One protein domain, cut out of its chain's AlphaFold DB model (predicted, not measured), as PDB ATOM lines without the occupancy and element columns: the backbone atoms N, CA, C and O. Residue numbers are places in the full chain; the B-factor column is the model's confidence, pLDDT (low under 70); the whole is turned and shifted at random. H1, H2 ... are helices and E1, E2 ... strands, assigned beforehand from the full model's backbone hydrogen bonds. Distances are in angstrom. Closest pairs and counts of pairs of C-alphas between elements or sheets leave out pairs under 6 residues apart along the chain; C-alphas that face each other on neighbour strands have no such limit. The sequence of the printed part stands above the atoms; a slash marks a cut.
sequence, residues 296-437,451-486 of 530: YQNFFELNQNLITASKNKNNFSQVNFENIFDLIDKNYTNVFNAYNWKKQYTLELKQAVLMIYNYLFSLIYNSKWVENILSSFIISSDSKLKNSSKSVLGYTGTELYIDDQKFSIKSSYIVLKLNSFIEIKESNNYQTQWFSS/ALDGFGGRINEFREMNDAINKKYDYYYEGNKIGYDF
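What this domain is: This is residues 296 to 437 and 451 to 486 of the 530 residues of an uncharacterized protein of Spiroplasma gladiatoris (UniProt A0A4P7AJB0). A narrow three-stranded sheet runs along the domain's length, with a helical layer over it in which long H3 and H2 make a hairpin and H1 packs on H3 at a steep tilt, meeting H2 at residues 321 to 322 of H2 alone. H6 sits between E3 and H3, short H7, H8 and H9 graze the sheet, and the turn of the E2-E3 hairpin and the H2-H3 link lie at opposite ends. The printed part has 178 residues, with H1 to H4, E1 to E3 and H5 to H9 in chain order; the sheet, E1 E3 E2, is mixed, and the class is mixed, helices and strands. The whole is compact, with a radius of gyration of the C-alphas of 16.7 A, and elongated, 55 by 34 by 33 A.

How they stand to each other: In the sheet, inner strand E3, residues 406 to 417, is parallel to edge strand E1, residues 376 to 380, at 29 degrees, with N 380 and O 416 2.8 A apart. E3 and edge strand E2, residues 394 to 403, are an antiparallel hairpin at 163 degrees, with N 397 and O 413 2.8 A apart. H6, residues 451 to 456, is over E3, only just, at a height over the sheet of 8.3 A, and runs along the strands at 3 degrees on the local plane; the C-alphas of Ser 412 and Ala 451 are closest, 5.8 A. H2, residues 321 to 332, is on the sheet, its closest C-alphas to E1 being those of Ile 324 and Ile 379, 7.4 A. H2 and H6 on one face of the sheet make two layers, helices and sheet. H5, residues 418 to 426, H7, residues 460 to 463, H8, residues 467 to 470, and H9, residues 473 to 476, only graze the sheet. H3, residues 343 to 364, and H2 touch as a helical hairpin, a shallow tilt of 19 degrees, opposite ways, closest at the C-alphas of Phe 325 and Thr 346, 6.1 A. H1, residues 299 to 309, touches H3 at a steep tilt of 60 degrees, the closest C-alphas being those of Phe 299 and Leu 354, 5.4 A. H4, residues 367 to 371, touches H1 at the C-alphas of Leu 306 and Glu 371, 5.8 A. H3 is apart from E1, E2 and E3. Every O i to N i+4 pair is within hydrogen-bond range in H1, H2, H3, H4 and H6, and 4 of 5 in H5; H7, H8 and H9 are too short for one.

Where its parts are: H1 begins at C-alpha 299, (40.890, -32.898, 13.662). H3 spans 32.0 A, E3 34.0 A and E2 29.8 A. H9 ends at C-alpha 476, (40.508, -30.829, 37.976).

The domain as a whole: The C-alphas farthest apart, those of Val 335 and Gln 405, are 57.9 A apart. Residues 438 to 450 are not printed, and C-alphas 437 and 451 are 17.9 A apart across the cut. The links H1 to H2 and E1 to E2 are long. Mean pLDDT of the printed part is 89.9; residues 335 to 338 and 485 to 486 are under 70.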
ATOM      1  N   TYR A 296      43.158 -41.185  12.899       97.31
ATOM      2  CA  TYR A 296      42.174 -40.131  12.702       97.31
ATOM      3  C   TYR A 296      42.545 -39.339  11.447       97.31
ATOM      4  O   TYR A 296      43.668 -38.828  11.334       97.31
ATOM      5  N   GLN A 297      41.600 -39.202  10.515       96.25
ATOM      6  CA  GLN A 297      41.851 -38.566   9.217       96.25
ATOM      7  C   GLN A 297      41.993 -37.050   9.341       96.25
ATOM      8  O   GLN A 297      42.725 -36.413   8.585       96.25
ATOM      9  N   ASN A 298      41.255 -36.451  10.275       98.00
ATOM     10  CA  ASN A 298      41.236 -35.013  10.489       98.00
ATOM     11  C   ASN A 298      40.895 -34.662  11.946       98.00
ATOM     12  O   ASN A 298      40.435 -35.494  12.728       98.00
ATOM     13  N   PHE A 299      41.118 -33.396  12.306       98.25
ATOM     14  CA  PHE A 299      40.890 -32.898  13.662       98.25
ATOM     15  C   PHE A 299      39.426 -33.020  14.110       98.25
ATOM     16  O   PHE A 299      39.177 -33.287  15.281       98.25
ATOM     17  N   PHE A 300      38.463 -32.830  13.203       98.19
ATOM     18  CA  PHE A 300      37.044 -32.889  13.551       98.19
ATOM     19  C   PHE A 300      36.637 -34.303  13.975       98.19
ATOM     20  O   PHE A 300      36.043 -34.469  15.038       98.19
ATOM     21  N   GLU A 301      37.023 -35.320  13.201       97.88
ATOM     22  CA  GLU A 301      36.801 -36.730  13.543       97.88
ATOM     23  C   GLU A 301      37.394 -37.075  14.916       97.88
ATOM     24  O   GLU A 301      36.688 -37.580  15.791       97.88
ATOM     25  N   LEU A 302      38.670 -36.730  15.133       98.12
ATOM     26  CA  LEU A 302      39.335 -36.907  16.423       98.12
ATOM     27  C   LEU A 302      38.545 -36.239  17.557       98.12
ATOM     28  O   LEU A 302      38.261 -36.868  18.576       98.12
ATOM     29  N   ASN A 303      38.179 -34.969  17.388       98.25
ATOM     30  CA  ASN A 303      37.491 -34.205  18.420       98.25
ATOM     31  C   ASN A 303      36.125 -34.817  18.773       98.25
ATOM     32  O   ASN A 303      35.799 -34.909  19.953       98.25
ATOM     33  N   GLN A 304      35.352 -35.298  17.794       97.81
ATOM     34  CA  GLN A 304      34.061 -35.952  18.058       97.81
ATOM     35  C   GLN A 304      34.211 -37.262  18.848       97.81
ATOM     36  O   GLN A 304      33.423 -37.526  19.768       97.81
ATOM     37  N   ASN A 305      35.248 -38.051  18.549       96.75
ATOM     38  CA  ASN A 305      35.553 -39.272  19.298       96.75
ATOM     39  C   ASN A 305      35.928 -38.944  20.750       96.75
ATOM     40  O   ASN A 305      35.347 -39.500  21.683       96.75
ATOM     41  N   LEU A 306      36.801 -37.953  20.957       96.69
ATOM     42  CA  LEU A 306      37.193 -37.507  22.297       96.69
ATOM     43  C   LEU A 306      36.034 -36.896  23.084       96.69
ATOM     44  O   LEU A 306      35.894 -37.177  24.277       96.69
ATOM     45  N   ILE A 307      35.162 -36.114  22.435       95.06
ATOM     46  CA  ILE A 307      33.948 -35.582  23.063       95.06
ATOM     47  C   ILE A 307      33.101 -36.724  23.605       95.06
ATOM     48  O   ILE A 307      32.633 -36.662  24.741       95.06
ATOM     49  N   THR A 308      32.910 -37.767  22.800       93.81
ATOM     50  CA  THR A 308      32.089 -38.922  23.168       93.81
ATOM     51  C   THR A 308      32.724 -39.716  24.304       93.81
ATOM     52  O   THR A 308      32.047 -39.995  25.295       93.81
ATOM     53  N   ALA A 309      34.022 -40.009  24.204       92.94
ATOM     54  CA  ALA A 309      34.758 -40.795  25.190       92.94
ATOM     55  C   ALA A 309      34.910 -40.090  26.551       92.94
ATOM     56  O   ALA A 309      35.045 -40.757  27.574       92.94
ATOM     57  N   SER A 310      34.868 -38.753  26.584       93.00
ATOM     58  CA  SER A 310      35.122 -37.940  27.785       93.00
ATOM     59  C   SER A 310      33.867 -37.385  28.468       93.00
ATOM     60  O   SER A 310      33.966 -36.489  29.310       93.00
ATOM     61  N   LYS A 311      32.670 -37.868  28.123       91.06
ATOM     62  CA  LYS A 311      31.420 -37.431  28.766       91.06
ATOM     63  C   LYS A 311      31.370 -37.827  30.240       91.06
ATOM     64  O   LYS A 311      31.531 -38.991  30.598       91.06
ATOM     65  N   ASN A 312      31.068 -36.855  31.096       85.88
ATOM     66  CA  ASN A 312      30.752 -37.115  32.494       85.88
ATOM     67  C   ASN A 312      29.287 -37.552  32.695       85.88
ATOM     68  O   ASN A 312      28.483 -37.553  31.763       85.88
ATOM     69  N   LYS A 313      28.905 -37.855  33.940       83.81
ATOM     70  CA  LYS A 313      27.542 -38.247  34.345       83.81
ATOM     71  C   LYS A 313      26.447 -37.233  33.999       83.81
ATOM     72  O   LYS A 313      25.277 -37.587  33.978       83.81
ATOM     73  N   ASN A 314      26.820 -35.980  33.737       84.69
ATOM     74  CA  ASN A 314      25.911 -34.915  33.313       84.69
ATOM     75  C   ASN A 314      25.964 -34.691  31.789       84.69
ATOM     76  O   ASN A 314      25.489 -33.666  31.311       84.69
ATOM     77  N   ASN A 315      26.566 -35.618  31.033       85.88
ATOM     78  CA  ASN A 315      26.750 -35.565  29.581       85.88
ATOM     79  C   ASN A 315      27.630 -34.392  29.089       85.88
ATOM     80  O   ASN A 315      27.594 -34.045  27.910       85.88
ATOM     81  N   PHE A 316      28.454 -33.799  29.966       87.12
ATOM     82  CA  PHE A 316      29.451 -32.798  29.572       87.12
ATOM     83  C   PHE A 316      30.787 -33.466  29.266       87.12
ATOM     84  O   PHE A 316      31.354 -34.147  30.123       87.12
ATOM     85  N   SER A 317      31.311 -33.227  28.068       91.50
ATOM     86  CA  SER A 317      32.636 -33.697  27.667       91.50
ATOM     87  C   SER A 317      33.746 -32.978  28.443       91.50
ATOM     88  O   SER A 317      33.757 -31.746  28.530       91.50
ATOM     89  N   GLN A 318      34.670 -33.763  29.003       92.31
ATOM     90  CA  GLN A 318      35.862 -33.301  29.716       92.31
ATOM     91  C   GLN A 318      37.075 -33.032  28.791       92.31
ATOM     92  O   GLN A 318      38.079 -32.470  29.231       92.31
ATOM     93  N   VAL A 319      36.970 -33.388  27.507       95.06
ATOM     94  CA  VAL A 319      37.976 -33.142  26.465       95.06
ATOM     95  C   VAL A 319      37.258 -32.696  25.185       95.06
ATOM     96  O   VAL A 319      36.770 -33.521  24.416       95.06
ATOM     97  N   ASN A 320      37.174 -31.379  24.969       95.31
ATOM     98  CA  ASN A 320      36.556 -30.781  23.779       95.31
ATOM     99  C   ASN A 320      37.457 -29.673  23.215       95.31
ATOM    100  O   ASN A 320      37.282 -28.489  23.514       95.31
ATOM    101  N   PHE A 321      38.440 -30.074  22.410       96.75
ATOM    102  CA  PHE A 321      39.439 -29.168  21.848       96.75
ATOM    103  C   PHE A 321      38.828 -28.127  20.919       96.75
ATOM    104  O   PHE A 321      39.228 -26.971  20.971       96.75
ATOM    105  N   GLU A 322      37.861 -28.517  20.088       95.44
ATOM    106  CA  GLU A 322      37.213 -27.605  19.139       95.44
ATOM    107  C   GLU A 322      36.560 -26.427  19.857       95.44
ATOM    108  O   GLU A 322      36.876 -25.281  19.554       95.44
ATOM    109  N   ASN A 323      35.752 -26.701  20.885       94.12
ATOM    110  CA  ASN A 323      35.108 -25.651  21.670       94.12
ATOM    111  C   ASN A 323      36.131 -24.723  22.344       94.12
ATOM    112  O   ASN A 323      35.979 -23.504  22.295       94.12
ATOM    113  N   ILE A 324      37.191 -25.277  22.944       94.00
ATOM    114  CA  ILE A 324      38.245 -24.470  23.579       94.00
ATOM    115  C   ILE A 324      38.946 -23.588  22.537       94.00
ATOM    116  O   ILE A 324      39.066 -22.379  22.729       94.00
ATOM    117  N   PHE A 325      39.417 -24.179  21.440       94.25
ATOM    118  CA  PHE A 325      40.215 -23.498  20.423       94.25
ATOM    119  C   PHE A 325      39.409 -22.455  19.650       94.25
ATOM    120  O   PHE A 325      39.921 -21.365  19.406       94.25
ATOM    121  N   ASP A 326      38.147 -22.733  19.332       91.25
ATOM    122  CA  ASP A 326      37.278 -21.777  18.643       91.25
ATOM    123  C   ASP A 326      36.911 -20.596  19.548       91.25
ATOM    124  O   ASP A 326      36.810 -19.462  19.077       91.25
ATOM    125  N   LEU A 327      36.770 -20.817  20.860       89.94
ATOM    126  CA  LEU A 327      36.581 -19.725  21.817       89.94
ATOM    127  C   LEU A 327      37.850 -18.903  22.020       89.94
ATOM    128  O   LEU A 327      37.749 -17.685  22.182       89.94
ATOM    129  N   ILE A 328      39.033 -19.525  21.972       89.38
ATOM    130  CA  ILE A 328      40.286 -18.768  21.943       89.38
ATOM    131  C   ILE A 328      40.318 -17.892  20.686       89.38
ATOM    132  O   ILE A 328      40.505 -16.681  20.788       89.38
ATOM    133  N   ASP A 329      40.068 -18.478  19.515       88.62
ATOM    134  CA  ASP A 329      40.054 -17.755  18.243       88.62
ATOM    135  C   ASP A 329      39.078 -16.571  18.290       88.62
ATOM    136  O   ASP A 329      39.460 -15.428  18.046       88.62
ATOM    137  N   LYS A 330      37.836 -16.813  18.719       86.06
ATOM    138  CA  LYS A 330      36.784 -15.795  18.820       86.06
ATOM    139  C   LYS A 330      37.136 -14.655  19.778       86.06
ATOM    140  O   LYS A 330      36.878 -13.494  19.464       86.06
ATOM    141  N   ASN A 331      37.687 -14.973  20.947       84.19
ATOM    142  CA  ASN A 331      37.897 -13.981  22.003       84.19
ATOM    143  C   ASN A 331      39.215 -13.216  21.841       84.19
ATOM    144  O   ASN A 331      39.324 -12.087  22.317       84.19
ATOM    145  N   TYR A 332      40.203 -13.805  21.159       82.69
ATOM    146  CA  TYR A 332      41.577 -13.307  21.167       82.69
ATOM    147  C   TYR A 332      42.122 -12.904  19.780       82.69
ATOM    148  O   TYR A 332      43.204 -12.328  19.711       82.69
ATOM    149  N   THR A 333      41.395 -13.089  18.673       80.44
ATOM    150  CA  THR A 333      41.845 -12.610  17.339       80.44
ATOM    151  C   THR A 333      41.522 -11.143  17.023       80.44
ATOM    152  O   THR A 333      41.947 -10.631  15.987       80.44
ATOM    153  N   ASN A 334      40.790 -10.436  17.890       72.19
ATOM    154  CA  ASN A 334      40.411  -9.039  17.654       72.19
ATOM    155  C   ASN A 334      41.596  -8.065  17.835       72.19
ATOM    156  O   ASN A 334      42.452  -8.269  18.690       72.19
ATOM    157  N   VAL A 335      41.589  -6.954  17.078       55.69
ATOM    158  CA  VAL A 335      42.677  -5.944  16.980       55.69
ATOM    159  C   VAL A 335      43.088  -5.323  18.330       55.69
ATOM    160  O   VAL A 335      44.190  -4.804  18.461       55.69
ATOM    161  N   PHE A 336      42.232  -5.400  19.349       52.62
ATOM    162  CA  PHE A 336      42.475  -4.843  20.686       52.62
ATOM    163  C   PHE A 336      42.923  -5.878  21.726       52.62
ATOM    164  O   PHE A 336      42.919  -5.587  22.921       52.62
ATOM    165  N   ASN A 337      43.258  -7.099  21.312       65.31
ATOM    166  CA  ASN A 337      43.617  -8.141  22.261       65.31
ATOM    167  C   ASN A 337      45.080  -8.042  22.734       65.31
ATOM    168  O   ASN A 337      46.007  -8.003  21.931       65.31
ATOM    169  N   ALA A 338      45.274  -8.136  24.052       65.25
ATOM    170  CA  ALA A 338      46.568  -8.157  24.730       65.25
ATOM    171  C   ALA A 338      47.507  -9.307  24.306       65.25
ATOM    172  O   ALA A 338      48.713  -9.185  24.489       65.25
ATOM    173  N   TYR A 339      46.983 -10.408  23.750       71.06
ATOM    174  CA  TYR A 339      47.782 -11.600  23.416       71.06
ATOM    175  C   TYR A 339      48.222 -11.706  21.946       71.06
ATOM    176  O   TYR A 339      48.859 -12.695  21.592       71.06
ATOM    177  N   ASN A 340      47.871 -10.751  21.069       78.88
ATOM    178  CA  ASN A 340      48.226 -10.782  19.633       78.88
ATOM    179  C   ASN A 340      47.948 -12.140  18.939       78.88
ATOM    180  O   ASN A 340      48.706 -12.588  18.069       78.88
ATOM    181  N   TRP A 341      46.874 -12.828  19.340       86.06
ATOM    182  CA  TRP A 341      46.551 -14.162  18.835       86.06
ATOM    183  C   TRP A 341      46.158 -14.108  17.357       86.06
ATOM    184  O   TRP A 341      45.379 -13.253  16.935       86.06
ATOM    185  N   LYS A 342      46.671 -15.046  16.554       88.56
ATOM    186  CA  LYS A 342      46.372 -15.144  15.119       88.56
ATOM    187  C   LYS A 342      45.565 -16.403  14.838       88.56
ATOM    188  O   LYS A 342      45.863 -17.455  15.392       88.56
ATOM    189  N   LYS A 343      44.647 -16.333  13.870       89.50
ATOM    190  CA  LYS A 343      43.859 -17.492  13.410       89.50
ATOM    191  C   LYS A 343      44.718 -18.698  13.013       89.50
ATOM    192  O   LYS A 343      44.362 -19.845  13.260       89.50
ATOM    193  N   GLN A 344      45.890 -18.426  12.445       91.56
ATOM    194  CA  GLN A 344      46.877 -19.444  12.104       91.56
ATOM    195  C   GLN A 344      47.331 -20.267  13.327       91.56
ATOM    196  O   GLN A 344      47.551 -21.466  13.198       91.56
ATOM    197  N   TYR A 345      47.410 -19.670  14.521       91.69
ATOM    198  CA  TYR A 345      47.825 -20.375  15.741       91.69
ATOM    199  C   TYR A 345      46.788 -21.415  16.165       91.69
ATOM    200  O   TYR A 345      47.139 -22.521  16.567       91.69
ATOM    201  N   THR A 346      45.504 -21.093  16.008       92.38
ATOM    202  CA  THR A 346      44.398 -22.031  16.228       92.38
ATOM    203  C   THR A 346      44.497 -23.234  15.280       92.38
ATOM    204  O   THR A 346      44.324 -24.374  15.707       92.38
ATOM    205  N   LEU A 347      44.814 -23.000  13.999       94.38
ATOM    206  CA  LEU A 347      44.999 -24.071  13.010       94.38
ATOM    207  C   LEU A 347      46.201 -24.962  13.345       94.38
ATOM    208  O   LEU A 347      46.077 -26.186  13.311       94.38
ATOM    209  N   GLU A 348      47.328 -24.360  13.726       94.56
ATOM    210  CA  GLU A 348      48.535 -25.077  14.154       94.56
ATOM    211  C   GLU A 348      48.275 -25.943  15.395       94.56
ATOM    212  O   GLU A 348      48.695 -27.097  15.426       94.56
ATOM    213  N   LEU A 349      47.509 -25.461  16.384       95.38
ATOM    214  CA  LEU A 349      47.128 -26.274  17.549       95.38
ATOM    215  C   LEU A 349      46.215 -27.444  17.183       95.38
ATOM    216  O   LEU A 349      46.417 -28.549  17.684       95.38
ATOM    217  N   LYS A 350      45.237 -27.237  16.288       97.50
ATOM    218  CA  LYS A 350      44.385 -28.328  15.780       97.50
ATOM    219  C   LYS A 350      45.227 -29.405  15.085       97.50
ATOM    220  O   LYS A 350      45.021 -30.594  15.326       97.50
ATOM    221  N   GLN A 351      46.203 -28.998  14.273       97.06
ATOM    222  CA  GLN A 351      47.142 -29.913  13.613       97.06
ATOM    223  C   GLN A 351      48.064 -30.621  14.611       97.06
ATOM    224  O   GLN A 351      48.251 -31.831  14.504       97.06
ATOM    225  N   ALA A 352      48.585 -29.905  15.611       96.88
ATOM    226  CA  ALA A 352      49.421 -30.481  16.656       96.88
ATOM    227  C   ALA A 352      48.658 -31.540  17.466       96.88
ATOM    228  O   ALA A 352      49.168 -32.639  17.656       96.88
ATOM    229  N   VAL A 353      47.415 -31.261  17.879       98.12
ATOM    230  CA  VAL A 353      46.564 -32.235  18.585       98.12
ATOM    231  C   VAL A 353      46.277 -33.456  17.707       98.12
ATOM    232  O   VAL A 353      46.443 -34.582  18.173       98.12
ATOM    233  N   LEU A 354      45.925 -33.262  16.432       98.38
ATOM    234  CA  LEU A 354      45.719 -34.376  15.499       98.38
ATOM    235  C   LEU A 354      46.969 -35.257  15.374       98.38
ATOM    236  O   LEU A 354      46.881 -36.482  15.480       98.38
ATOM    237  N   MET A 355      48.134 -34.630  15.200       97.88
ATOM    238  CA  MET A 355      49.417 -35.320  15.130       97.88
ATOM    239  C   MET A 355      49.685 -36.121  16.408       97.88
ATOM    240  O   MET A 355      49.969 -37.314  16.320       97.88
ATOM    241  N   ILE A 356      49.542 -35.505  17.589       98.19
ATOM    242  CA  ILE A 356      49.752 -36.169  18.885       98.19
ATOM    243  C   ILE A 356      48.906 -37.440  18.974       98.19
ATOM    244  O   ILE A 356      49.452 -38.505  19.238       98.19
ATOM    245  N   TYR A 357      47.599 -37.362  18.716       98.50
ATOM    246  CA  TYR A 357      46.711 -38.519  18.861       98.50
ATOM    247  C   TYR A 357      46.979 -39.630  17.839       98.50
ATOM    248  O   TYR A 357      46.882 -40.805  18.192       98.50
ATOM    249  N   ASN A 358      47.394 -39.294  16.616       98.56
ATOM    250  CA  ASN A 358      47.812 -40.297  15.633       98.56
ATOM    251  C   ASN A 358      49.101 -41.019  16.059       98.56
ATOM    252  O   ASN A 358      49.173 -42.249  15.991       98.56
ATOM    253  N   TYR A 359      50.089 -40.296  16.590       98.56
ATOM    254  CA  TYR A 359      51.295 -40.921  17.141       98.56
ATOM    255  C   TYR A 359      51.018 -41.700  18.433       98.56
ATOM    256  O   TYR A 359      51.549 -42.796  18.601       98.56
ATOM    257  N   LEU A 360      50.147 -41.209  19.318       98.19
ATOM    258  CA  LEU A 360      49.702 -41.949  20.502       98.19
ATOM    259  C   LEU A 360      49.022 -43.263  20.114       98.19
ATOM    260  O   LEU A 360      49.321 -44.299  20.707       98.19
ATOM    261  N   PHE A 361      48.162 -43.252  19.093       98.12
ATOM    262  CA  PHE A 361      47.583 -44.484  18.568       98.12
ATOM    263  C   PHE A 361      48.642 -45.411  17.979       98.12
ATOM    264  O   PHE A 361      48.587 -46.611  18.213       98.12
ATOM    265  N   SER A 362      49.641 -44.880  17.282       97.75
ATOM    266  CA  SER A 362      50.741 -45.687  16.738       97.75
ATOM    267  C   SER A 362      51.573 -46.355  17.845       97.75
ATOM    268  O   SER A 362      51.996 -47.500  17.709       97.75
ATOM    269  N   LEU A 363      51.757 -45.667  18.979       97.44
ATOM    270  CA  LEU A 363      52.449 -46.189  20.163       97.44
ATOM    271  C   LEU A 363      51.632 -47.247  20.917       97.44
ATOM    272  O   LEU A 363      52.181 -48.249  21.366       97.44
ATOM    273  N   ILE A 364      50.337 -46.996  21.115       96.31
ATOM    274  CA  ILE A 364      49.483 -47.767  22.032       96.31
ATOM    275  C   ILE A 364      48.699 -48.867  21.298       96.31
ATOM    276  O   ILE A 364      48.438 -49.926  21.865       96.31
ATOM    277  N   TYR A 365      48.335 -48.615  20.040       94.62
ATOM    278  CA  TYR A 365      47.553 -49.473  19.149       94.62
ATOM    279  C   TYR A 365      46.191 -49.908  19.727       94.62
ATOM    280  O   TYR A 365      45.740 -51.038  19.548       94.62
ATOM    281  N   ASN A 366      45.527 -49.000  20.452       95.69
ATOM    282  CA  ASN A 366      44.191 -49.195  21.018       95.69
ATOM    283  C   ASN A 366      43.462 -47.842  21.127       95.69
ATOM    284  O   ASN A 366      43.839 -47.010  21.954       95.69
ATOM    285  N   SER A 367      42.421 -47.621  20.310       95.06
ATOM    286  CA  SER A 367      41.702 -46.334  20.238       95.06
ATOM    287  C   SER A 367      41.099 -45.938  21.579       95.06
ATOM    288  O   SER A 367      41.272 -44.809  22.022       95.06
ATOM    289  N   LYS A 368      40.476 -46.886  22.284       94.94
ATOM    290  CA  LYS A 368      39.830 -46.617  23.569       94.94
ATOM    291  C   LYS A 368      40.837 -46.168  24.630       94.94
ATOM    292  O   LYS A 368      40.567 -45.254  25.401       94.94
ATOM    293  N   TRP A 369      42.018 -46.783  24.667       95.81
ATOM    294  CA  TRP A 369      43.086 -46.374  25.585       95.81
ATOM    295  C   TRP A 369      43.643 -44.992  25.250       95.81
ATOM    296  O   TRP A 369      43.908 -44.203  26.154       95.81
ATOM    297  N   VAL A 370      43.804 -44.704  23.958       96.31
ATOM    298  CA  VAL A 370      44.261 -43.402  23.455       96.31
ATOM    299  C   VAL A 370      43.257 -42.305  23.809       96.31
ATOM    300  O   VAL A 370      43.644 -41.252  24.309       96.31
ATOM    301  N   GLU A 371      41.965 -42.567  23.637       95.38
ATOM    302  CA  GLU A 371      40.882 -41.654  24.015       95.38
ATOM    303  C   GLU A 371      40.822 -41.420  25.535       95.38
ATOM    304  O   GLU A 371      40.524 -40.312  25.977       95.38
ATOM    305  N   ASN A 372      41.191 -42.426  26.335       94.00
ATOM    306  CA  ASN A 372      41.258 -42.362  27.800       94.00
ATOM    307  C   ASN A 372      42.608 -41.864  28.350       94.00
ATOM    308  O   ASN A 372      42.836 -41.889  29.570       94.00
ATOM    309  N   ILE A 373      43.535 -41.424  27.489       95.69
ATOM    310  CA  ILE A 373      44.839 -40.943  27.958       95.69
ATOM    311  C   ILE A 373      44.672 -39.727  28.879       95.69
ATOM    312  O   ILE A 373      45.336 -39.648  29.918       95.69
ATOM    313  N   LEU A 374      43.700 -38.864  28.564       95.94
ATOM    314  CA  LEU A 374      43.275 -37.738  29.387       95.94
ATOM    315  C   LEU A 374      41.860 -37.946  29.928       95.94
ATOM    316  O   LEU A 374      40.935 -38.257  29.182       95.94
ATOM    317  N   SER A 375      41.682 -37.686  31.220       94.75
ATOM    318  CA  SER A 375      40.366 -37.512  31.833       94.75
ATOM    319  C   SER A 375      39.845 -36.085  31.676       94.75
ATOM    320  O   SER A 375      38.636 -35.886  31.664       94.75
ATOM    321  N   SER A 376      40.725 -35.090  31.522       95.38
ATOM    322  CA  SER A 376      40.337 -33.716  31.202       95.38
ATOM    323  C   SER A 376      41.464 -32.931  30.522       95.38
ATOM    324  O   SER A 376      42.646 -33.198  30.753       95.38
ATOM    325  N   PHE A 377      41.093 -31.954  29.692       96.31
ATOM    326  CA  PHE A 377      42.009 -30.974  29.112       96.31
ATOM    327  C   PHE A 377      41.483 -29.554  29.335       96.31
ATOM    328  O   PHE A 377      40.337 -29.247  29.005       96.31
ATOM    329  N   ILE A 378      42.324 -28.688  29.896       95.50
ATOM    330  CA  ILE A 378      41.930 -27.361  30.367       95.50
ATOM    331  C   ILE A 378      42.919 -26.317  29.858       95.50
ATOM    332  O   ILE A 378      44.125 -26.442  30.062       95.50
ATOM    333  N   ILE A 379      42.399 -25.239  29.268       94.50
ATOM    334  CA  ILE A 379      43.161 -24.006  29.051       94.50
ATOM    335  C   ILE A 379      42.612 -22.933  29.980       94.50
ATOM    336  O   ILE A 379      41.429 -22.593  29.936       94.50
ATOM    337  N   SER A 380      43.488 -22.387  30.814       93.12
ATOM    338  CA  SER A 380      43.171 -21.329  31.754       93.12
ATOM    339  C   SER A 380      43.569 -19.959  31.220       93.12
ATOM    340  O   SER A 380      44.662 -19.779  30.687       93.12
ATOM    341  N   SER A 381      42.696 -18.971  31.409       90.12
ATOM    342  CA  SER A 381      42.998 -17.554  31.181       90.12
ATOM    343  C   SER A 381      43.654 -16.877  32.392       90.12
ATOM    344  O   SER A 381      43.910 -15.673  32.353       90.12
ATOM    345  N   ASP A 382      43.926 -17.619  33.469       89.38
ATOM    346  CA  ASP A 382      44.547 -17.066  34.667       89.38
ATOM    347  C   ASP A 382      45.971 -16.571  34.381       89.38
ATOM    348  O   ASP A 382      46.771 -17.242  33.730       89.38
ATOM    349  N   SER A 383      46.333 -15.423  34.958       86.88
ATOM    350  CA  SER A 383      47.712 -14.908  34.899       86.88
ATOM    351  C   SER A 383      48.717 -15.816  35.618       86.88
ATOM    352  O   SER A 383      49.916 -15.782  35.344       86.88
ATOM    353  N   LYS A 384      48.220 -16.632  36.550       92.62
ATOM    354  CA  LYS A 384      48.953 -17.637  37.312       92.62
ATOM    355  C   LYS A 384      48.008 -18.799  37.597       92.62
ATOM    356  O   LYS A 384      46.945 -18.572  38.176       92.62
ATOM    357  N   LEU A 385      48.422 -20.029  37.286       92.56
ATOM    358  CA  LEU A 385      47.614 -21.203  37.611       92.56
ATOM    359  C   LEU A 385      47.426 -21.320  39.135       92.56
ATOM    360  O   LEU A 385      48.357 -21.063  39.912       92.56
ATOM    361  N   LYS A 386      46.228 -21.690  39.590       90.25
ATOM    362  CA  LYS A 386      45.934 -21.840  41.028       90.25
ATOM    363  C   LYS A 386      46.937 -22.787  41.703       90.25
ATOM    364  O   LYS A 386      47.340 -23.786  41.122       90.25
ATOM    365  N   ASN A 387      47.374 -22.436  42.916       85.62
ATOM    366  CA  ASN A 387      48.346 -23.191  43.727       85.62
ATOM    367  C   ASN A 387      49.718 -23.475  43.072       85.62
ATOM    368  O   ASN A 387      50.504 -24.242  43.616       85.62
ATOM    369  N   SER A 388      50.042 -22.829  41.950       88.06
ATOM    370  CA  SER A 388      51.342 -22.965  41.276       88.06
ATOM    371  C   SER A 388      52.273 -21.780  41.582       88.06
ATOM    372  O   SER A 388      51.944 -20.930  42.413       88.06
ATOM    373  N   SER A 389      53.437 -21.678  40.938       87.06
ATOM    374  CA  SER A 389      54.224 -20.433  40.876       87.06
ATOM    375  C   SER A 389      53.868 -19.640  39.605       87.06
ATOM    376  O   SER A 389      53.269 -20.173  38.678       87.06
ATOM    377  N   LYS A 390      54.211 -18.342  39.537       85.19
ATOM    378  CA  LYS A 390      53.911 -17.510  38.346       85.19
ATOM    379  C   LYS A 390      54.583 -18.018  37.061       85.19
ATOM    380  O   LYS A 390      54.084 -17.740  35.977       85.19
ATOM    381  N   SER A 391      55.696 -18.736  37.192       86.12
ATOM    382  CA  SER A 391      56.479 -19.257  36.070       86.12
ATOM    383  C   SER A 391      55.944 -20.573  35.502       86.12
ATOM    384  O   SER A 391      56.462 -21.036  34.493       86.12
ATOM    385  N   VAL A 392      54.945 -21.203  36.133       89.31
ATOM    386  CA  VAL A 392      54.362 -22.449  35.622       89.31
ATOM    387  C   VAL A 392      53.502 -22.143  34.398       89.31
ATOM    388  O   VAL A 392      52.556 -21.355  34.455       89.31
ATOM    389  N   LEU A 393      53.860 -22.769  33.279       91.88
ATOM    390  CA  LEU A 393      53.203 -22.602  31.981       91.88
ATOM    391  C   LEU A 393      52.056 -23.592  31.771       91.88
ATOM    392  O   LEU A 393      51.065 -23.274  31.118       91.88
ATOM    393  N   GLY A 394      52.179 -24.766  32.374       94.94
ATOM    394  CA  GLY A 394      51.211 -25.843  32.355       94.94
ATOM    395  C   GLY A 394      51.587 -26.894  33.390       94.94
ATOM    396  O   GLY A 394      52.649 -26.800  34.010       94.94
ATOM    397  N   TYR A 395      50.685 -27.839  33.624       96.25
ATOM    398  CA  TYR A 395      50.984 -29.046  34.376       96.25
ATOM    399  C   TYR A 395      50.056 -30.195  33.980       96.25
ATOM    400  O   TYR A 395      48.873 -29.997  33.675       96.25
ATOM    401  N   THR A 396      50.579 -31.409  34.099       96.94
ATOM    402  CA  THR A 396      49.803 -32.648  34.095       96.94
ATOM    403  C   THR A 396      49.533 -33.112  35.518       96.94
ATOM    404  O   THR A 396      50.442 -33.480  36.269       96.94
ATOM    405  N   GLY A 397      48.256 -33.128  35.891       94.88
ATOM    406  CA  GLY A 397      47.793 -33.761  37.115       94.88
ATOM    407  C   GLY A 397      47.610 -35.260  36.908       94.88
ATOM    408  O   GLY A 397      47.117 -35.699  35.871       94.88
ATOM    409  N   THR A 398      47.990 -36.060  37.901       94.19
ATOM    410  CA  THR A 398      47.811 -37.517  37.885       94.19
ATOM    411  C   THR A 398      47.135 -37.974  39.158       94.19
ATOM    412  O   THR A 398      47.530 -37.572  40.252       94.19
ATOM    413  N   GLU A 399      46.173 -38.868  39.023       93.44
ATOM    414  CA  GLU A 399      45.498 -39.474  40.160       93.44
ATOM    415  C   GLU A 399      46.019 -40.877  40.405       93.44
ATOM    416  O   GLU A 399      46.302 -41.620  39.463       93.44
ATOM    417  N   LEU A 400      46.098 -41.251  41.677       93.25
ATOM    418  CA  LEU A 400      46.566 -42.560  42.091       93.25
ATOM    419  C   LEU A 400      45.413 -43.464  42.502       93.25
ATOM    420  O   LEU A 400      44.422 -43.026  43.085       93.25
ATOM    421  N   TYR A 401      45.605 -44.747  42.235       91.56
ATOM    422  CA  TYR A 401      44.896 -45.834  42.875       91.56
ATOM    423  C   TYR A 401      45.879 -46.584  43.774       91.56
ATOM    424  O   TYR A 401      46.949 -47.004  43.322       91.56
ATOM    425  N   ILE A 402      45.504 -46.731  45.042       89.88
ATOM    426  CA  ILE A 402      46.272 -47.451  46.053       89.88
ATOM    427  C   ILE A 402      45.319 -48.428  46.729       89.88
ATOM    428  O   ILE A 402      44.312 -48.026  47.306       89.88
ATOM    429  N   ASP A 403      45.670 -49.699  46.648       85.62
ATOM    430  CA  ASP A 403      45.040 -50.810  47.348       85.62
ATOM    431  C   ASP A 403      46.152 -51.649  47.989       85.62
ATOM    432  O   ASP A 403      47.319 -51.542  47.598       85.62
ATOM    433  N   ASP A 404      45.818 -52.492  48.964       74.12
ATOM    434  CA  ASP A 404      46.772 -53.194  49.830       74.12
ATOM    435  C   ASP A 404      47.839 -54.004  49.078       74.12
ATOM    436  O   ASP A 404      48.900 -54.297  49.639       74.12
ATOM    437  N   GLN A 405      47.565 -54.339  47.814       74.19
ATOM    438  CA  GLN A 405      48.422 -55.127  46.931       74.19
ATOM    439  C   GLN A 405      48.724 -54.447  45.584       74.19
ATOM    440  O   GLN A 405      49.412 -55.038  44.749       74.19
ATOM    441  N   LYS A 406      48.188 -53.247  45.314       85.69
ATOM    442  CA  LYS A 406      48.239 -52.636  43.974       85.69
ATOM    443  C   LYS A 406      48.434 -51.124  44.038       85.69
ATOM    444  O   LYS A 406      47.611 -50.401  44.590       85.69
ATOM    445  N   PHE A 407      49.478 -50.658  43.360       90.88
ATOM    446  CA  PHE A 407      49.713 -49.247  43.067       90.88
ATOM    447  C   PHE A 407      49.565 -49.027  41.567       90.88
ATOM    448  O   PHE A 407      50.130 -49.779  40.768       90.88
ATOM    449  N   SER A 408      48.804 -48.010  41.180       93.44
ATOM    450  CA  SER A 408      48.634 -47.643  39.778       93.44
ATOM    451  C   SER A 408      48.325 -46.166  39.648       93.44
ATOM    452  O   SER A 408      47.678 -45.569  40.509       93.44
ATOM    453  N   ILE A 409      48.702 -45.589  38.514       93.88
ATOM    454  CA  ILE A 409      48.067 -44.353  38.069       93.88
ATOM    455  C   ILE A 409      46.655 -44.715  37.605       93.88
ATOM    456  O   ILE A 409      46.435 -45.759  36.985       93.88
ATOM    457  N   LYS A 410      45.686 -43.884  37.968       92.69
ATOM    458  CA  LYS A 410      44.276 -44.065  37.630       92.69
ATOM    459  C   LYS A 410      43.901 -43.224  36.417       92.69
ATOM    460  O   LYS A 410      43.338 -43.731  35.457       92.69
ATOM    461  N   SER A 411      44.238 -41.939  36.453       94.12
ATOM    462  CA  SER A 411      43.919 -40.992  35.387       94.12
ATOM    463  C   SER A 411      44.939 -39.854  35.332       94.12
ATOM    464  O   SER A 411      45.758 -39.692  36.243       94.12
ATOM    465  N   SER A 412      44.903 -39.084  34.246       95.94
ATOM    466  CA  SER A 412      45.732 -37.896  34.049       95.94
ATOM    467  C   SER A 412      44.900 -36.802  33.397       95.94
ATOM    468  O   SER A 412      44.062 -37.103  32.553       95.94
ATOM    469  N   TYR A 413      45.143 -35.549  33.751       96.56
ATOM    470  CA  TYR A 413      44.525 -34.387  33.121       96.56
ATOM    471  C   TYR A 413      45.579 -33.309  32.894       96.56
ATOM    472  O   TYR A 413      46.576 -33.261  33.612       96.56
ATOM    473  N   ILE A 414      45.358 -32.449  31.907       97.62
ATOM    474  CA  ILE A 414      46.293 -31.378  31.551       97.62
ATOM    475  C   ILE A 414      45.636 -30.026  31.803       97.62
ATOM    476  O   ILE A 414      44.491 -29.805  31.402       97.62
ATOM    477  N   VAL A 415      46.387 -29.114  32.419       97.19
ATOM    478  CA  VAL A 415      46.018 -27.705  32.571       97.19
ATOM    479  C   VAL A 415      47.121 -26.836  31.985       97.19
ATOM    480  O   VAL A 415      48.257 -26.881  32.447       97.19
ATOM    481  N   LEU A 416      46.789 -26.016  30.991       96.19
ATOM    482  CA  LEU A 416      47.708 -25.068  30.366       96.19
ATOM    483  C   LEU A 416      47.271 -23.631  30.628       96.19
ATOM    484  O   LEU A 416      46.087 -23.310  30.567       96.19
ATOM    485  N   LYS A 417      48.228 -22.733  30.853       93.25
ATOM    486  CA  LYS A 417      47.985 -21.286  30.835       93.25
ATOM    487  C   LYS A 417      47.881 -20.830  29.379       93.25
ATOM    488  O   LYS A 417      48.788 -21.123  28.606       93.25
ATOM    489  N   LEU A 418      46.859 -20.064  28.990       90.62
ATOM    490  CA  LEU A 418      46.735 -19.531  27.621       90.62
ATOM    491  C   LEU A 418      47.991 -18.746  27.215       90.62
ATOM    492  O   LEU A 418      48.519 -18.943  26.124       90.62
ATOM    493  N   ASN A 419      48.507 -17.912  28.125       86.38
ATOM    494  CA  ASN A 419      49.700 -17.111  27.862       86.38
ATOM    495  C   ASN A 419      50.969 -17.950  27.653       86.38
ATOM    496  O   ASN A 419      51.941 -17.426  27.126       86.38
ATOM    497  N   SER A 420      50.986 -19.237  28.026       86.88
ATOM    498  CA  SER A 420      52.155 -20.093  27.771       86.88
ATOM    499  C   SER A 420      52.486 -20.181  26.285       86.88
ATOM    500  O   SER A 420      53.650 -20.106  25.915       86.88
ATOM    501  N   PHE A 421      51.473 -20.261  25.424       86.62
ATOM    502  CA  PHE A 421      51.663 -20.336  23.980       86.62
ATOM    503  C   PHE A 421      52.347 -19.092  23.408       86.62
ATOM    504  O   PHE A 421      53.165 -19.207  22.501       86.62
ATOM    505  N   ILE A 422      52.026 -17.915  23.948       83.62
ATOM    506  CA  ILE A 422      52.629 -16.645  23.531       83.62
ATOM    507  C   ILE A 422      54.023 -16.501  24.140       83.62
ATOM    508  O   ILE A 422      54.981 -16.283  23.403       83.62
ATOM    509  N   GLU A 423      54.152 -16.724  25.454       83.25
ATOM    510  CA  GLU A 423      55.428 -16.661  26.175       83.25
ATOM    511  C   GLU A 423      56.480 -17.566  25.523       83.25
ATOM    512  O   GLU A 423      57.597 -17.120  25.295       83.25
ATOM    513  N   ILE A 424      56.137 -18.810  25.161       82.88
ATOM    514  CA  ILE A 424      57.085 -19.705  24.485       82.88
ATOM    515  C   ILE A 424      57.441 -19.190  23.095       82.88
ATOM    516  O   ILE A 424      58.621 -19.187  22.750       82.88
ATOM    517  N   LYS A 425      56.451 -18.755  22.307       82.06
ATOM    518  CA  LYS A 425      56.669 -18.269  20.937       82.06
ATOM    519  C   LYS A 425      57.633 -17.087  20.883       82.06
ATOM    520  O   LYS A 425      58.385 -16.965  19.923       82.06
ATOM    521  N   GLU A 426      57.577 -16.226  21.892       80.44
ATOM    522  CA  GLU A 426      58.414 -15.031  22.015       80.44
ATOM    523  C   GLU A 426      59.707 -15.291  22.808       80.44
ATOM    524  O   GLU A 426      60.587 -14.433  22.849       80.44
ATOM    525  N   SER A 427      59.844 -16.465  23.434       82.00
ATOM    526  CA  SER A 427      61.020 -16.825  24.227       82.00
ATOM    527  C   SER A 427      62.132 -17.463  23.398       82.00
ATOM    528  O   SER A 427      61.893 -18.229  22.469       82.00
ATOM    529  N   ASN A 428      63.366 -17.289  23.870       85.12
ATOM    530  CA  ASN A 428      64.535 -18.005  23.360       85.12
ATOM    531  C   ASN A 428      64.771 -19.340  24.093       85.12
ATOM    532  O   ASN A 428      65.879 -19.861  24.053       85.12
ATOM    533  N   ASN A 429      63.766 -19.920  24.766       88.69
ATOM    534  CA  ASN A 429      63.958 -21.062  25.678       88.69
ATOM    535  C   ASN A 429      64.584 -22.302  25.011       88.69
ATOM    536  O   ASN A 429      65.338 -23.033  25.647       88.69
ATOM    537  N   TYR A 430      64.291 -22.556  23.734       91.00
ATOM    538  CA  TYR A 430      64.991 -23.595  22.973       91.00
ATOM    539  C   TYR A 430      66.446 -23.209  22.700       91.00
ATOM    540  O   TYR A 430      67.360 -24.001  22.915       91.00
ATOM    541  N   GLN A 431      66.674 -21.967  22.267       90.38
ATOM    542  CA  GLN A 431      68.003 -21.462  21.923       90.38
ATOM    543  C   GLN A 431      68.931 -21.412  23.145       90.38
ATOM    544  O   GLN A 431      70.137 -21.619  23.000       90.38
ATOM    545  N   THR A 432      68.359 -21.208  24.337       89.50
ATOM    546  CA  THR A 432      69.034 -21.292  25.639       89.50
ATOM    547  C   THR A 432      69.106 -22.704  26.216       89.50
ATOM    548  O   THR A 432      69.704 -22.885  27.271       89.50
ATOM    549  N   GLN A 433      68.556 -23.706  25.521       92.88
ATOM    550  CA  GLN A 433      68.592 -25.128  25.891       92.88
ATOM    551  C   GLN A 433      67.790 -25.456  27.158       92.88
ATOM    552  O   GLN A 433      67.994 -26.498  27.784       92.88
ATOM    553  N   TRP A 434      66.849 -24.582  27.522       92.88
ATOM    554  CA  TRP A 434      65.889 -24.838  28.590       92.88
ATOM    555  C   TRP A 434      64.866 -25.899  28.176       92.88
ATOM    556  O   TRP A 434      64.633 -26.834  28.937       92.88
ATOM    557  N   PHE A 435      64.313 -25.779  26.960       92.62
ATOM    558  CA  PHE A 435      63.432 -26.776  26.337       92.62
ATOM    559  C   PHE A 435      64.129 -27.524  25.198       92.62
ATOM    560  O   PHE A 435      64.997 -26.980  24.512       92.62
ATOM    561  N   SER A 436      63.688 -28.753  24.940       93.62
ATOM    562  CA  SER A 436      64.240 -29.636  23.906       93.62
ATOM    563  C   SER A 436      63.726 -29.373  22.483       93.62
ATOM    564  O   SER A 436      64.275 -29.926  21.526       93.62
ATOM    565  N   SER A 437      62.673 -28.562  22.324       92.19
ATOM    566  CA  SER A 437      62.010 -28.306  21.041       92.19
ATOM    567  C   SER A 437      61.864 -26.809  20.741       92.19
ATOM    568  O   SER A 437      61.489 -26.051  21.638       92.19
ATOM    569  N   ALA A 451      51.458 -37.165  30.504       98.06
ATOM    570  CA  ALA A 451      50.250 -37.989  30.438       98.06
ATOM    571  C   ALA A 451      50.543 -39.401  29.897       98.06
ATOM    572  O   ALA A 451      49.976 -40.376  30.391       98.06
ATOM    573  N   LEU A 452      51.461 -39.523  28.934       98.12
ATOM    574  CA  LEU A 452      51.901 -40.788  28.352       98.12
ATOM    575  C   LEU A 452      52.755 -41.618  29.324       98.12
ATOM    576  O   LEU A 452      52.530 -42.820  29.445       98.12
ATOM    577  N   ASP A 453      53.684 -40.995  30.054       97.56
ATOM    578  CA  ASP A 453      54.432 -41.662  31.133       97.56
ATOM    579  C   ASP A 453      53.466 -42.136  32.231       97.56
ATOM    580  O   ASP A 453      53.488 -43.288  32.671       97.56
ATOM    581  N   GLY A 454      52.505 -41.274  32.576       96.00
ATOM    582  CA  GLY A 454      51.421 -41.589  33.493       96.00
ATOM    583  C   GLY A 454      50.585 -42.779  33.026       96.00
ATOM    584  O   GLY A 454      50.304 -43.674  33.817       96.00
ATOM    585  N   PHE A 455      50.230 -42.825  31.738       96.25
ATOM    586  CA  PHE A 455      49.557 -43.955  31.092       96.25
ATOM    587  C   PHE A 455      50.394 -45.244  31.163       96.25
ATOM    588  O   PHE A 455      49.872 -46.326  31.460       96.25
ATOM    589  N   GLY A 456      51.707 -45.128  30.967       94.38
ATOM    590  CA  GLY A 456      52.671 -46.206  31.139       94.38
ATOM    591  C   GLY A 456      52.618 -46.849  32.530       94.38
ATOM    592  O   GLY A 456      52.648 -48.077  32.624       94.38
ATOM    593  N   GLY A 457      52.438 -46.039  33.578       92.81
ATOM    594  CA  GLY A 457      52.250 -46.466  34.971       92.81
ATOM    595  C   GLY A 457      50.821 -46.896  35.354       92.81
ATOM    596  O   GLY A 457      50.560 -47.135  36.537       92.81
ATOM    597  N   ARG A 458      49.880 -46.984  34.400       93.00
ATOM    598  CA  ARG A 458      48.514 -47.497  34.636       93.00
ATOM    599  C   ARG A 458      48.432 -48.993  34.371       93.00
ATOM    600  O   ARG A 458      48.827 -49.440  33.294       93.00
ATOM    601  N   ILE A 459      47.830 -49.757  35.280       92.06
ATOM    602  CA  ILE A 459      47.410 -51.140  35.003       92.06
ATOM    603  C   ILE A 459      46.237 -51.166  34.008       92.06
ATOM    604  O   ILE A 459      45.477 -50.202  33.914       92.06
ATOM    605  N   ASN A 460      46.064 -52.276  33.281       91.25
ATOM    606  CA  ASN A 460      45.077 -52.388  32.193       91.25
ATOM    607  C   ASN A 460      43.641 -52.032  32.606       91.25
ATOM    608  O   ASN A 460      42.933 -51.403  31.827       91.25
ATOM    609  N   GLU A 461      43.236 -52.368  33.833       90.25
ATOM    610  CA  GLU A 461      41.912 -52.035  34.373       90.25
ATOM    611  C   GLU A 461      41.590 -50.537  34.251       90.25
ATOM    612  O   GLU A 461      40.521 -50.172  33.770       90.25
ATOM    613  N   PHE A 462      42.541 -49.661  34.594       91.19
ATOM    614  CA  PHE A 462      42.344 -48.208  34.529       91.19
ATOM    615  C   PHE A 462      42.597 -47.609  33.144       91.19
ATOM    616  O   PHE A 462      42.261 -46.453  32.910       91.19
ATOM    617  N   ARG A 463      43.167 -48.367  32.200       92.50
ATOM    618  CA  ARG A 463      43.320 -47.921  30.800       92.50
ATOM    619  C   ARG A 463      42.004 -48.015  30.028       92.50
ATOM    620  O   ARG A 463      41.737 -47.221  29.129       92.50
ATOM    621  N   GLU A 464      41.157 -48.961  30.420       89.88
ATOM    622  CA  GLU A 464      39.831 -49.191  29.843       89.88
ATOM    623  C   GLU A 464      38.759 -48.208  30.333       89.88
ATOM    624  O   GLU A 464      37.665 -48.160  29.760       89.88
ATOM    625  N   MET A 465      39.044 -47.442  31.387       85.19
ATOM    626  CA  MET A 465      38.084 -46.560  32.043       85.19
ATOM    627  C   MET A 465      38.431 -45.093  31.803       85.19
ATOM    628  O   MET A 465      39.574 -44.681  31.996       85.19
ATOM    629  N   ASN A 466      37.422 -44.284  31.474       79.50
ATOM    630  CA  ASN A 466      37.550 -42.837  31.565       79.50
ATOM    631  C   ASN A 466      37.076 -42.358  32.942       79.50
ATOM    632  O   ASN A 466      35.880 -42.386  33.241       79.50
ATOM    633  N   ASP A 467      37.995 -41.884  33.786       80.75
ATOM    634  CA  ASP A 467      37.628 -41.391  35.122       80.75
ATOM    635  C   ASP A 467      36.884 -40.039  35.094       80.75
ATOM    636  O   ASP A 467      36.371 -39.589  36.122       80.75
ATOM    637  N   ALA A 468      36.748 -39.420  33.912       75.75
ATOM    638  CA  ALA A 468      35.899 -38.253  33.676       75.75
ATOM    639  C   ALA A 468      34.431 -38.491  34.063       75.75
ATOM    640  O   ALA A 468      33.741 -37.549  34.457       75.75
ATOM    641  N   ILE A 469      33.945 -39.741  33.986       70.31
ATOM    642  CA  ILE A 469      32.525 -40.091  34.163       70.31
ATOM    643  C   ILE A 469      31.957 -39.522  35.473       70.31
ATOM    644  O   ILE A 469      30.837 -39.015  35.504       70.31
ATOM    645  N   ASN A 470      32.738 -39.512  36.553       73.38
ATOM    646  CA  ASN A 470      32.247 -39.108  37.872       73.38
ATOM    647  C   ASN A 470      32.618 -37.674  38.279       73.38
ATOM    648  O   ASN A 470      32.237 -37.240  39.371       73.38
ATOM    649  N   LYS A 471      33.323 -36.930  37.417       82.44
ATOM    650  CA  LYS A 471      33.991 -35.672  37.776       82.44
ATOM    651  C   LYS A 471      33.543 -34.503  36.894       82.44
ATOM    652  O   LYS A 471      33.112 -34.659  35.753       82.44
ATOM    653  N   LYS A 472      33.577 -33.305  37.476       79.69
ATOM    654  CA  LYS A 472      33.355 -32.028  36.779       79.69
ATOM    655  C   LYS A 472      34.701 -31.328  36.598       79.69
ATOM    656  O   LYS A 472      35.610 -31.600  37.367       79.69
ATOM    657  N   TYR A 473      34.794 -30.367  35.684       77.81
ATOM    658  CA  TYR A 473      36.017 -29.583  35.478       77.81
ATOM    659  C   TYR A 473      36.572 -28.940  36.753       77.81
ATOM    660  O   TYR A 473      37.781 -28.951  36.945       77.81
ATOM    661  N   ASP A 474      35.712 -28.448  37.650       84.44
ATOM    662  CA  ASP A 474      36.135 -27.827  38.918       84.44
ATOM    663  C   ASP A 474      36.915 -28.780  39.825       84.44
ATOM    664  O   ASP A 474      37.726 -28.337  40.627       84.44
ATOM    665  N   TYR A 475      36.699 -30.091  39.677       88.19
ATOM    666  CA  TYR A 475      37.495 -31.095  40.372       88.19
ATOM    667  C   TYR A 475      38.957 -31.086  39.888       88.19
ATOM    668  O   TYR A 475      39.867 -31.315  40.678       88.19
ATOM    669  N   TYR A 476      39.181 -30.837  38.595       89.31
ATOM    670  CA  TYR A 476      40.508 -30.829  37.976       89.31
ATOM    671  C   TYR A 476      41.188 -29.455  38.056       89.31
ATOM    672  O   TYR A 476      42.409 -29.378  38.195       89.31
ATOM    673  N   TYR A 477      40.415 -28.367  37.972       92.81
ATOM    674  CA  TYR A 477      40.933 -27.006  38.082       92.81
ATOM    675  C   TYR A 477      39.875 -26.003  38.565       92.81
ATOM    676  O   TYR A 477      38.862 -25.752  37.905       92.81
ATOM    677  N   GLU A 478      40.161 -25.357  39.694       90.69
ATOM    678  CA  GLU A 478      39.269 -24.384  40.344       90.69
ATOM    679  C   GLU A 478      39.390 -22.951  39.786       90.69
ATOM    680  O   GLU A 478      38.654 -22.061  40.209       90.69
ATOM    681  N   GLY A 479      40.342 -22.684  38.885       90.62
ATOM    682  CA  GLY A 479      40.540 -21.355  38.293       90.62
ATOM    683  C   GLY A 479      39.666 -21.088  37.064       90.62
ATOM    684  O   GLY A 479      38.748 -21.855  36.768       90.62
ATOM    685  N   ASN A 480      39.979 -20.004  36.341       89.56
ATOM    686  CA  ASN A 480      39.241 -19.630  35.132       89.56
ATOM    687  C   ASN A 480      39.580 -20.585  33.980       89.56
ATOM    688  O   ASN A 480      40.760 -20.864  33.742       89.56
ATOM    689  N   LYS A 481      38.573 -21.058  33.245       89.75
ATOM    690  CA  LYS A 481      38.657 -22.094  32.205       89.75
ATOM    691  C   LYS A 481      37.987 -21.627  30.919       89.75
ATOM    692  O   LYS A 481      36.775 -21.411  30.858       89.75
ATOM    693  N   ILE A 482      38.766 -21.549  29.849       88.44
ATOM    694  CA  ILE A 482      38.246 -21.244  28.517       88.44
ATOM    695  C   ILE A 482      37.452 -22.450  28.011       88.44
ATOM    696  O   ILE A 482      37.914 -23.583  28.107       88.44
ATOM    697  N   GLY A 483      36.258 -22.206  27.472       81.69
ATOM    698  CA  GLY A 483      35.388 -23.262  26.948       81.69
ATOM    699  C   GLY A 483      34.372 -23.826  27.927       81.69
ATOM    700  O   GLY A 483      33.428 -24.480  27.484       81.69
ATOM    701  N   TYR A 484      34.519 -23.553  29.224       76.44
ATOM    702  CA  TYR A 484      33.726 -24.229  30.254       76.44
ATOM    703  C   TYR A 484      33.115 -23.288  31.276       76.44
ATOM    704  O   TYR A 484      32.010 -23.561  31.748       76.44
ATOM    705  N   ASP A 485      33.787 -22.183  31.594       69.00
ATOM    706  CA  ASP A 485      33.178 -21.182  32.453       69.00
ATOM    707  C   ASP A 485      32.069 -20.452  31.706       69.00
ATOM    708  O   ASP A 485      32.170 -20.136  30.516       69.00
ATOM    709  N   PHE A 486      30.983 -20.194  32.429       57.00
ATOM    710  CA  PHE A 486      29.895 -19.371  31.938       57.00
ATOM    711  C   PHE A 486      30.467 -17.991  31.614       57.00
ATOM    712  O   PHE A 486      31.021 -17.333  32.496       57.00
TER     713      PHE A 486